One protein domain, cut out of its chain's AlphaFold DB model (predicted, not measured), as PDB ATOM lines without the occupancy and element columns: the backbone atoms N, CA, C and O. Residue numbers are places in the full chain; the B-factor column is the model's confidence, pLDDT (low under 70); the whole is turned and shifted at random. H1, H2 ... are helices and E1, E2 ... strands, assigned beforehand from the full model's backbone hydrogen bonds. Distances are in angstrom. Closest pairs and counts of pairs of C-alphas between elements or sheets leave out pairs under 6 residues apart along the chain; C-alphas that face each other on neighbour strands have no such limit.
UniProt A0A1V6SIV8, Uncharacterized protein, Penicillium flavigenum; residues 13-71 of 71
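This is residues 13 to 71 of the 71 residues of an uncharacterized protein of Penicillium flavigenum (UniProt A0A1V6SIV8). A narrow three-stranded sheet makes the body of a rod, with a long loop of residues 18 to 30 beyond one end and two short helices, H1 and H2, near the other. The printed part has 59 residues, with three named strands and two named helices in the order E1, E2, H1, H2, E3; the sheet order is E1, E2, E3, all antiparallel. The class is mixed, helices and strands, with 29 residues, under half, in named elements. The whole is loose, with a radius of gyration of the C-alphas of 14.2 A and spans of 43 by 20 by 13 A.

E1 is residues 13 to 17, 13.4 A long, beginning at C-alpha 13 (-59.364, -36.485, -71.875). E2 is residues 31 to 37, 19.7 A long. H1 is residues 44 to 49, 8.8 A, and H2 is residues 56 to 59, 5.4 A. E3 is residues 64 to 70, 19.5 A, ending at C-alpha 70 (-49.130, -48.063, -73.418).

E1 and E2 form an antiparallel hairpin at 163 degrees, with N 15 and O 33 within hydrogen-bond range at 2.9 A. E2, the inner strand, is antiparallel to E3 at 156 degrees, with N 34 and O 67 at 2.8 A. H1 is on the sheet but only grazes it with residues 45 to 46; the closest C-alphas of E2 and H1, Ile 36 and Ala 46, are 7.0 A apart. H2 is only just on the sheet, with 5 pairs of C-alphas within 10 A, and only grazes it with residues 56 to 59; the closest C-alphas of H2 and E3, Phe 59 and Leu 65, are 7.7 A apart. H1 and H2 are apart. In H1 every O i to N i+4 pair is within hydrogen-bond range; H2 is too short for such a pair.

The C-alphas farthest apart, Asp 24 and Thr 57, are 43.8 A apart. The printed part has no cut and ends at residue 71, the chain's last. The link E1 to E2 is long. The mean pLDDT of the printed part is 85.9, and residues 70 to 71 have low confidence.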
ATOM      1  N   TYR A  13     -58.475 -35.367 -71.588       80.94
ATOM      2  CA  TYR A  13     -59.364 -36.485 -71.875       80.94
ATOM      3  C   TYR A  13     -58.526 -37.701 -72.258       80.94
ATOM      4  O   TYR A  13     -57.634 -37.614 -73.097       80.94
ATOM      5  N   GLY A  14     -58.817 -38.852 -71.661       83.12
ATOM      6  CA  GLY A  14     -58.226 -40.128 -72.054       83.12
ATOM      7  C   GLY A  14     -59.197 -40.927 -72.917       83.12
ATOM      8  O   GLY A  14     -60.359 -41.082 -72.549       83.12
ATOM      9  N   VAL A  15     -58.721 -41.466 -74.036       84.44
ATOM     10  CA  VAL A  15     -59.437 -42.471 -74.831       84.44
ATOM     11  C   VAL A  15     -58.695 -43.792 -74.697       84.44
ATOM     12  O   VAL A  15     -57.509 -43.852 -75.008       84.44
ATOM     13  N   THR A  16     -59.376 -44.842 -74.254       84.94
ATOM     14  CA  THR A  16     -58.795 -46.185 -74.124       84.94
ATOM     15  C   THR A  16     -59.369 -47.102 -75.198       84.94
ATOM     16  O   THR A  16     -60.574 -47.100 -75.431       84.94
ATOM     17  N   PHE A  17     -58.505 -47.879 -75.847       82.81
ATOM     18  CA  PHE A  17     -58.871 -48.926 -76.794       82.81
ATOM     19  C   PHE A  17     -58.662 -50.287 -76.126       82.81
ATOM     20  O   PHE A  17     -57.531 -50.735 -75.954       82.81
ATOM     21  N   ASP A  18     -59.761 -50.940 -75.765       78.19
ATOM     22  CA  ASP A  18     -59.824 -52.184 -74.988       78.19
ATOM     23  C   ASP A  18     -60.244 -53.398 -75.842       78.19
ATOM     24  O   ASP A  18     -60.905 -54.334 -75.387       78.19
ATOM     25  N   HIS A  19     -59.853 -53.413 -77.121       81.75
ATOM     26  CA  HIS A  19     -60.218 -54.499 -78.028       81.75
ATOM     27  C   HIS A  19     -59.580 -55.832 -77.606       81.75
ATOM     28  O   HIS A  19     -58.360 -55.942 -77.532       81.75
ATOM     29  N   LEU A  20     -60.418 -56.860 -77.412       79.56
ATOM     30  CA  LEU A  20     -60.029 -58.221 -77.000       79.56
ATOM     31  C   LEU A  20     -59.381 -58.315 -75.612       79.56
ATOM     32  O   LEU A  20     -58.773 -59.337 -75.298       79.56
ATOM     33  N   VAL A  21     -59.554 -57.296 -74.771       83.25
ATOM     34  CA  VAL A  21     -59.172 -57.368 -73.361       83.25
ATOM     35  C   VAL A  21     -60.093 -58.359 -72.630       83.25
ATOM     36  O   VAL A  21     -61.318 -58.206 -72.696       83.25
ATOM     37  N   PRO A  22     -59.555 -59.386 -71.946       87.19
ATOM     38  CA  PRO A  22     -60.357 -60.281 -71.119       87.19
ATOM     39  C   PRO A  22     -61.027 -59.526 -69.967       87.19
ATOM     40  O   PRO A  22     -60.413 -58.685 -69.318       87.19
ATOM     41  N   ALA A  23     -62.289 -59.850 -69.680       85.69
ATOM     42  CA  ALA A  23     -63.056 -59.173 -68.629       85.69
ATOM     43  C   ALA A  23     -62.510 -59.419 -67.206       85.69
ATOM     44  O   ALA A  23     -62.889 -58.717 -66.271       85.69
ATOM     45  N   ASP A  24     -61.665 -60.433 -67.040       89.62
ATOM     46  CA  ASP A  24     -61.027 -60.850 -65.796       89.62
ATOM     47  C   ASP A  24     -59.540 -60.466 -65.709       89.62
ATOM     48  O   ASP A  24     -58.887 -60.791 -64.714       89.62
ATOM     49  N   ASP A  25     -59.004 -59.755 -66.708       85.31
ATOM     50  CA  ASP A  25     -57.633 -59.256 -66.667       85.31
ATOM     51  C   ASP A  25     -57.517 -58.079 -65.686       85.31
ATOM     52  O   ASP A  25     -58.160 -57.038 -65.832       85.31
ATOM     53  N   ILE A  26     -56.687 -58.258 -64.659       84.75
ATOM     54  CA  ILE A  26     -56.445 -57.251 -63.621       84.75
ATOM     55  C   ILE A  26     -55.427 -56.187 -64.049       84.75
ATOM     56  O   ILE A  26     -55.290 -55.181 -63.354       84.75
ATOM     57  N   ASN A  27     -54.702 -56.412 -65.149       81.75
ATOM     58  CA  ASN A  27     -53.729 -55.477 -65.706       81.75
ATOM     59  C   ASN A  27     -53.719 -55.553 -67.243       81.75
ATOM     60  O   ASN A  27     -52.747 -56.039 -67.830       81.75
ATOM     61  N   PRO A  28     -54.802 -55.103 -67.894       80.31
ATOM     62  CA  PRO A  28     -54.922 -55.218 -69.332       80.31
ATOM     63  C   PRO A  28     -53.987 -54.236 -70.031       80.31
ATOM     64  O   PRO A  28     -54.083 -53.030 -69.817       80.31
ATOM     65  N   GLU A  29     -53.136 -54.765 -70.907       80.38
ATOM     66  CA  GLU A  29     -52.300 -53.953 -71.788       80.38
ATOM     67  C   GLU A  29     -53.196 -53.268 -72.830       80.38
ATOM     68  O   GLU A  29     -53.636 -53.890 -73.804       80.38
ATOM     69  N   VAL A  30     -53.502 -51.989 -72.617       82.88
ATOM     70  CA  VAL A  30     -54.408 -51.210 -73.472       82.88
ATOM     71  C   VAL A  30     -53.694 -50.032 -74.103       82.88
ATOM     72  O   VAL A  30     -52.861 -49.355 -73.497       82.88
ATOM     73  N   LEU A  31     -54.068 -49.732 -75.349       83.38
ATOM     74  CA  LEU A  31     -53.664 -48.476 -75.957       83.38
ATOM     75  C   LEU A  31     -54.537 -47.365 -75.379       83.38
ATOM     76  O   LEU A  31     -55.746 -47.328 -75.608       83.38
ATOM     77  N   GLN A  32     -53.912 -46.430 -74.677       86.31
ATOM     78  CA  GLN A  32     -54.548 -45.198 -74.245       86.31
ATOM     79  C   GLN A  32     -54.025 -44.029 -75.083       86.31
ATOM     80  O   GLN A  32     -52.844 -43.957 -75.408       86.31
ATOM     81  N   VAL A  33     -54.889 -43.085 -75.436       88.38
ATOM     82  CA  VAL A  33     -54.511 -41.810 -76.048       88.38
ATOM     83  C   VAL A  33     -54.952 -40.685 -75.125       88.38
ATOM     84  O   VAL A  33     -56.135 -40.519 -74.842       88.38
ATOM     85  N   ASN A  34     -53.976 -39.915 -74.669       87.12
ATOM     86  CA  ASN A  34     -54.150 -38.733 -73.844       87.12
ATOM     87  C   ASN A  34     -54.348 -37.516 -74.747       87.12
ATOM     88  O   ASN A  34     -53.450 -37.190 -75.512       87.12
ATOM     89  N   ILE A  35     -55.489 -36.846 -74.660       89.69
ATOM     90  CA  ILE A  35     -55.801 -35.610 -75.381       89.69
ATOM     91  C   ILE A  35     -55.696 -34.467 -74.377       89.69
ATOM     92  O   ILE A  35     -56.462 -34.430 -73.419       89.69
ATOM     93  N   ILE A  36     -54.735 -33.573 -74.579       89.44
ATOM     94  CA  ILE A  36     -54.418 -32.469 -73.668       89.44
ATOM     95  C   ILE A  36     -54.765 -31.159 -74.369       89.44
ATOM     96  O   ILE A  36     -54.274 -30.939 -75.479       89.44
ATOM     97  N   GLU A  37     -55.578 -30.300 -73.756       88.94
ATOM     98  CA  GLU A  37     -55.784 -28.935 -74.254       88.94
ATOM     99  C   GLU A  37     -54.587 -28.070 -73.844       88.94
ATOM    100  O   GLU A  37     -54.233 -27.992 -72.674       88.94
ATOM    101  N   ILE A  38     -53.898 -27.487 -74.827       89.12
ATOM    102  CA  ILE A  38     -52.621 -26.785 -74.607       89.12
ATOM    103  C   ILE A  38     -52.824 -25.274 -74.471       89.12
ATOM    104  O   ILE A  38     -52.053 -24.594 -73.798       89.12
ATOM    105  N   GLU A  39     -53.831 -24.732 -75.156       87.19
ATOM    106  CA  GLU A  39     -54.039 -23.283 -75.260       87.19
ATOM    107  C   GLU A  39     -54.606 -22.683 -73.963       87.19
ATOM    108  O   GLU A  39     -54.271 -21.548 -73.624       87.19
ATOM    109  N   ASP A  40     -55.388 -23.459 -73.207       84.62
ATOM    110  CA  ASP A  40     -56.096 -22.987 -72.012       84.62
ATOM    111  C   ASP A  40     -55.151 -22.716 -70.826       84.62
ATOM    112  O   ASP A  40     -55.318 -21.715 -70.122       84.62
ATOM    113  N   ASP A  41     -54.104 -23.530 -70.651       86.62
ATOM    114  CA  ASP A  41     -53.112 -23.383 -69.577       86.62
ATOM    115  C   ASP A  41     -51.712 -22.966 -70.065       86.62
ATOM    116  O   ASP A  41     -50.757 -22.931 -69.284       86.62
ATOM    117  N   ASN A  42     -51.575 -22.637 -71.354       89.00
ATOM    118  CA  ASN A  42     -50.304 -22.336 -72.015       89.00
ATOM    119  C   ASN A  42     -49.257 -23.466 -71.861       89.00
ATOM    120  O   ASN A  42     -48.060 -23.215 -71.696       89.00
ATOM    121  N   GLY A  43     -49.709 -24.722 -71.912       88.94
ATOM    122  CA  GLY A  43     -48.885 -25.928 -71.917       88.94
ATOM    123  C   GLY A  43     -48.294 -26.316 -70.560       88.94
ATOM    124  O   GLY A  43     -47.338 -27.101 -70.526       88.94
ATOM    125  N   VAL A  44     -48.810 -25.787 -69.447       90.69
ATOM    126  CA  VAL A  44     -48.292 -26.060 -68.094       90.69
ATOM    127  C   VAL A  44     -48.443 -27.537 -67.732       90.69
ATOM    128  O   VAL A  44     -47.472 -28.168 -67.307       90.69
ATOM    129  N   TYR A  45     -49.622 -28.120 -67.942       87.88
ATOM    130  CA  TYR A  45     -49.897 -29.526 -67.669       87.88
ATOM    131  C   TYR A  45     -49.015 -30.431 -68.529       87.88
ATOM    132  O   TYR A  45     -48.340 -31.325 -68.012       87.88
ATOM    133  N   ALA A  46     -48.966 -30.161 -69.834       90.12
ATOM    134  CA  ALA A  46     -48.173 -30.935 -70.781       90.12
ATOM    135  C   ALA A  46     -46.690 -30.970 -70.380       90.12
ATOM    136  O   ALA A  46     -46.117 -32.050 -70.261       90.12
ATOM    137  N   ASN A  47     -46.089 -29.819 -70.075       92.12
ATOM    138  CA  ASN A  47     -44.680 -29.749 -69.676       92.12
ATOM    139  C   ASN A  47     -44.406 -30.266 -68.252       92.12
ATOM    140  O   ASN A  47     -43.259 -30.555 -67.921       92.12
ATOM    141  N   THR A  48     -45.434 -30.396 -67.408       91.75
ATOM    142  CA  THR A  48     -45.295 -30.994 -66.070       91.75
ATOM    143  C   THR A  48     -45.244 -32.521 -66.135       91.75
ATOM    144  O   THR A  48     -44.486 -33.141 -65.390       91.75
ATOM    145  N   TRP A  49     -46.055 -33.136 -67.003       88.50
ATOM    146  CA  TRP A  49     -46.297 -34.585 -66.982       88.50
ATOM    147  C   TRP A  49     -45.701 -35.359 -68.159       88.50
ATOM    148  O   TRP A  49     -45.533 -36.575 -68.055       88.50
ATOM    149  N   LEU A  50     -45.391 -34.699 -69.278       89.50
ATOM    150  CA  LEU A  50     -44.778 -35.351 -70.432       89.50
ATOM    151  C   LEU A  50     -43.255 -35.338 -70.318       89.50
ATOM    152  O   LEU A  50     -42.638 -34.359 -69.914       89.50
ATOM    153  N   SER A  51     -42.634 -36.428 -70.756       89.88
ATOM    154  CA  SER A  51     -41.173 -36.567 -70.773       89.88
ATOM    155  C   SER A  51     -40.493 -35.786 -71.907       89.88
ATOM    156  O   SER A  51     -39.284 -35.912 -72.095       89.88
ATOM    157  N   PHE A  52     -41.256 -35.028 -72.695       90.88
ATOM    158  CA  PHE A  52     -40.763 -34.198 -73.786       90.88
ATOM    159  C   PHE A  52     -41.328 -32.785 -73.663       90.88
ATOM    160  O   PHE A  52     -42.447 -32.591 -73.193       90.88
ATOM    161  N   ALA A  53     -40.535 -31.804 -74.090       92.81
ATOM    162  CA  ALA A  53     -40.943 -30.408 -74.069       92.81
ATOM    163  C   ALA A  53     -42.043 -30.151 -75.105       92.81
ATOM    164  O   ALA A  53     -41.961 -30.632 -76.237       92.81
ATOM    165  N   VAL A  54     -43.039 -29.358 -74.717       91.88
ATOM    166  CA  VAL A  54     -44.134 -28.918 -75.586       91.88
ATOM    167  C   VAL A  54     -44.074 -27.403 -75.709       91.88
ATOM    168  O   VAL A  54     -44.162 -26.700 -74.702       91.88
ATOM    169  N   ASP A  55     -43.941 -26.903 -76.936       94.06
ATOM    170  CA  ASP A  55     -44.071 -25.476 -77.230       94.06
ATOM    171  C   ASP A  55     -45.560 -25.134 -77.423       94.06
ATOM    172  O   ASP A  55     -46.149 -25.537 -78.430       94.06
ATOM    173  N   PRO A  56     -46.199 -24.395 -76.497       91.25
ATOM    174  CA  PRO A  56     -47.620 -24.074 -76.600       91.25
ATOM    175  C   PRO A  56     -47.948 -23.198 -77.817       91.25
ATOM    176  O   PRO A  56     -49.075 -23.230 -78.313       91.25
ATOM    177  N   THR A  57     -46.973 -22.458 -78.358       93.50
ATOM    178  CA  THR A  57     -47.199 -21.596 -79.526       93.50
ATOM    179  C   THR A  57     -47.501 -22.393 -80.794       93.50
ATOM    180  O   THR A  57     -48.228 -21.918 -81.668       93.50
ATOM    181  N   GLU A  58     -47.037 -23.645 -80.872       92.19
ATOM    182  CA  GLU A  58     -47.332 -24.549 -81.987       92.19
ATOM    183  C   GLU A  58     -48.798 -25.002 -82.022       92.19
ATOM    184  O   GLU A  58     -49.266 -25.489 -83.063       92.19
ATOM    185  N   PHE A  59     -49.517 -24.843 -80.905       89.56
ATOM    186  CA  PHE A  59     -50.884 -25.322 -80.700       89.56
ATOM    187  C   PHE A  59     -51.937 -24.213 -80.724       89.56
ATOM    188  O   PHE A  59     -53.129 -24.527 -80.675       89.56
ATOM    189  N   ILE A  60     -51.530 -22.952 -80.907       88.50
ATOM    190  CA  ILE A  60     -52.446 -21.819 -81.091       88.50
ATOM    191  C   ILE A  60     -53.395 -22.117 -82.259       88.50
ATOM    192  O   ILE A  60     -52.967 -22.336 -83.397       88.50
ATOM    193  N   GLY A  61     -54.698 -22.171 -81.976       86.38
ATOM    194  CA  GLY A  61     -55.732 -22.483 -82.965       86.38
ATOM    195  C   GLY A  61     -55.836 -23.962 -83.373       86.38
ATOM    196  O   GLY A  61     -56.788 -24.318 -84.068       86.38
ATOM    197  N   LYS A  62     -54.915 -24.834 -82.928       82.19
ATOM    198  CA  LYS A  62     -54.999 -26.308 -83.055       82.19
ATOM    199  C   LYS A  62     -55.578 -26.970 -81.798       82.19
ATOM    200  O   LYS A  62     -56.110 -28.074 -81.890       82.19
ATOM    201  N   ARG A  63     -55.520 -26.269 -80.660       73.75
ATOM    202  CA  ARG A  63     -56.126 -26.568 -79.350       73.75
ATOM    203  C   ARG A  63     -55.554 -27.767 -78.589       73.75
ATOM    204  O   ARG A  63     -55.280 -27.614 -77.406       73.75
ATOM    205  N   VAL A  64     -55.347 -28.925 -79.226       84.38
ATOM    206  CA  VAL A  64     -55.038 -30.181 -78.509       84.38
ATOM    207  C   VAL A  64     -53.766 -30.904 -78.958       84.38
ATOM    208  O   VAL A  64     -53.409 -30.902 -80.137       84.38
ATOM    209  N   LEU A  65     -53.134 -31.599 -78.009       87.75
ATOM    210  CA  LEU A  65     -52.049 -32.563 -78.202       87.75
ATOM    211  C   LEU A  65     -52.547 -33.978 -77.868       87.75
ATOM    212  O   LEU A  65     -53.014 -34.217 -76.759       87.75
ATOM    213  N   ALA A  66     -52.415 -34.922 -78.804       90.00
ATOM    214  CA  ALA A  66     -52.751 -36.332 -78.596       90.00
ATOM    215  C   ALA A  66     -51.480 -37.173 -78.380       90.00
ATOM    216  O   ALA A  66     -50.625 -37.241 -79.262       90.00
ATOM    217  N   VAL A  67     -51.364 -37.829 -77.223       87.38
ATOM    218  CA  VAL A  67     -50.188 -38.613 -76.823       87.38
ATOM    219  C   VAL A  67     -50.592 -40.067 -76.572       87.38
ATOM    220  O   VAL A  67     -51.326 -40.329 -75.617       87.38
ATOM    221  N   PRO A  68     -50.136 -41.031 -77.391       84.75
ATOM    222  CA  PRO A  68     -50.345 -42.440 -77.101       84.75
ATOM    223  C   PRO A  68     -49.533 -42.861 -75.871       84.75
ATOM    224  O   PRO A  68     -48.382 -42.463 -75.690       84.75
ATOM    225  N   ARG A  69     -50.140 -43.701 -75.042       77.50
ATOM    226  CA  ARG A  69     -49.561 -44.331 -73.864       77.50
ATOM    227  C   ARG A  69     -49.913 -45.814 -73.908       77.50
ATOM    228  O   ARG A  69     -51.076 -46.166 -74.094       77.50
ATOM    229  N   CYS A  70     -48.905 -46.663 -73.755       69.88
ATOM    230  CA  CYS A  70     -49.130 -48.063 -73.418       69.88
ATOM    231  C   CYS A  70     -49.335 -48.127 -71.903       69.88
ATOM    232  O   CYS A  70     -48.508 -47.579 -71.163       69.88
ATOM    233  N   CYS A  71     -50.453 -48.707 -71.479       63.94
ATOM    234  CA  CYS A  71     -50.841 -48.871 -70.083       63.94
ATOM    235  C   CYS A  71     -51.007 -50.349 -69.783       63.94
ATOM    236  O   CYS A  71     -51.626 -51.005 -70.648       63.94
TER     237      CYS A  71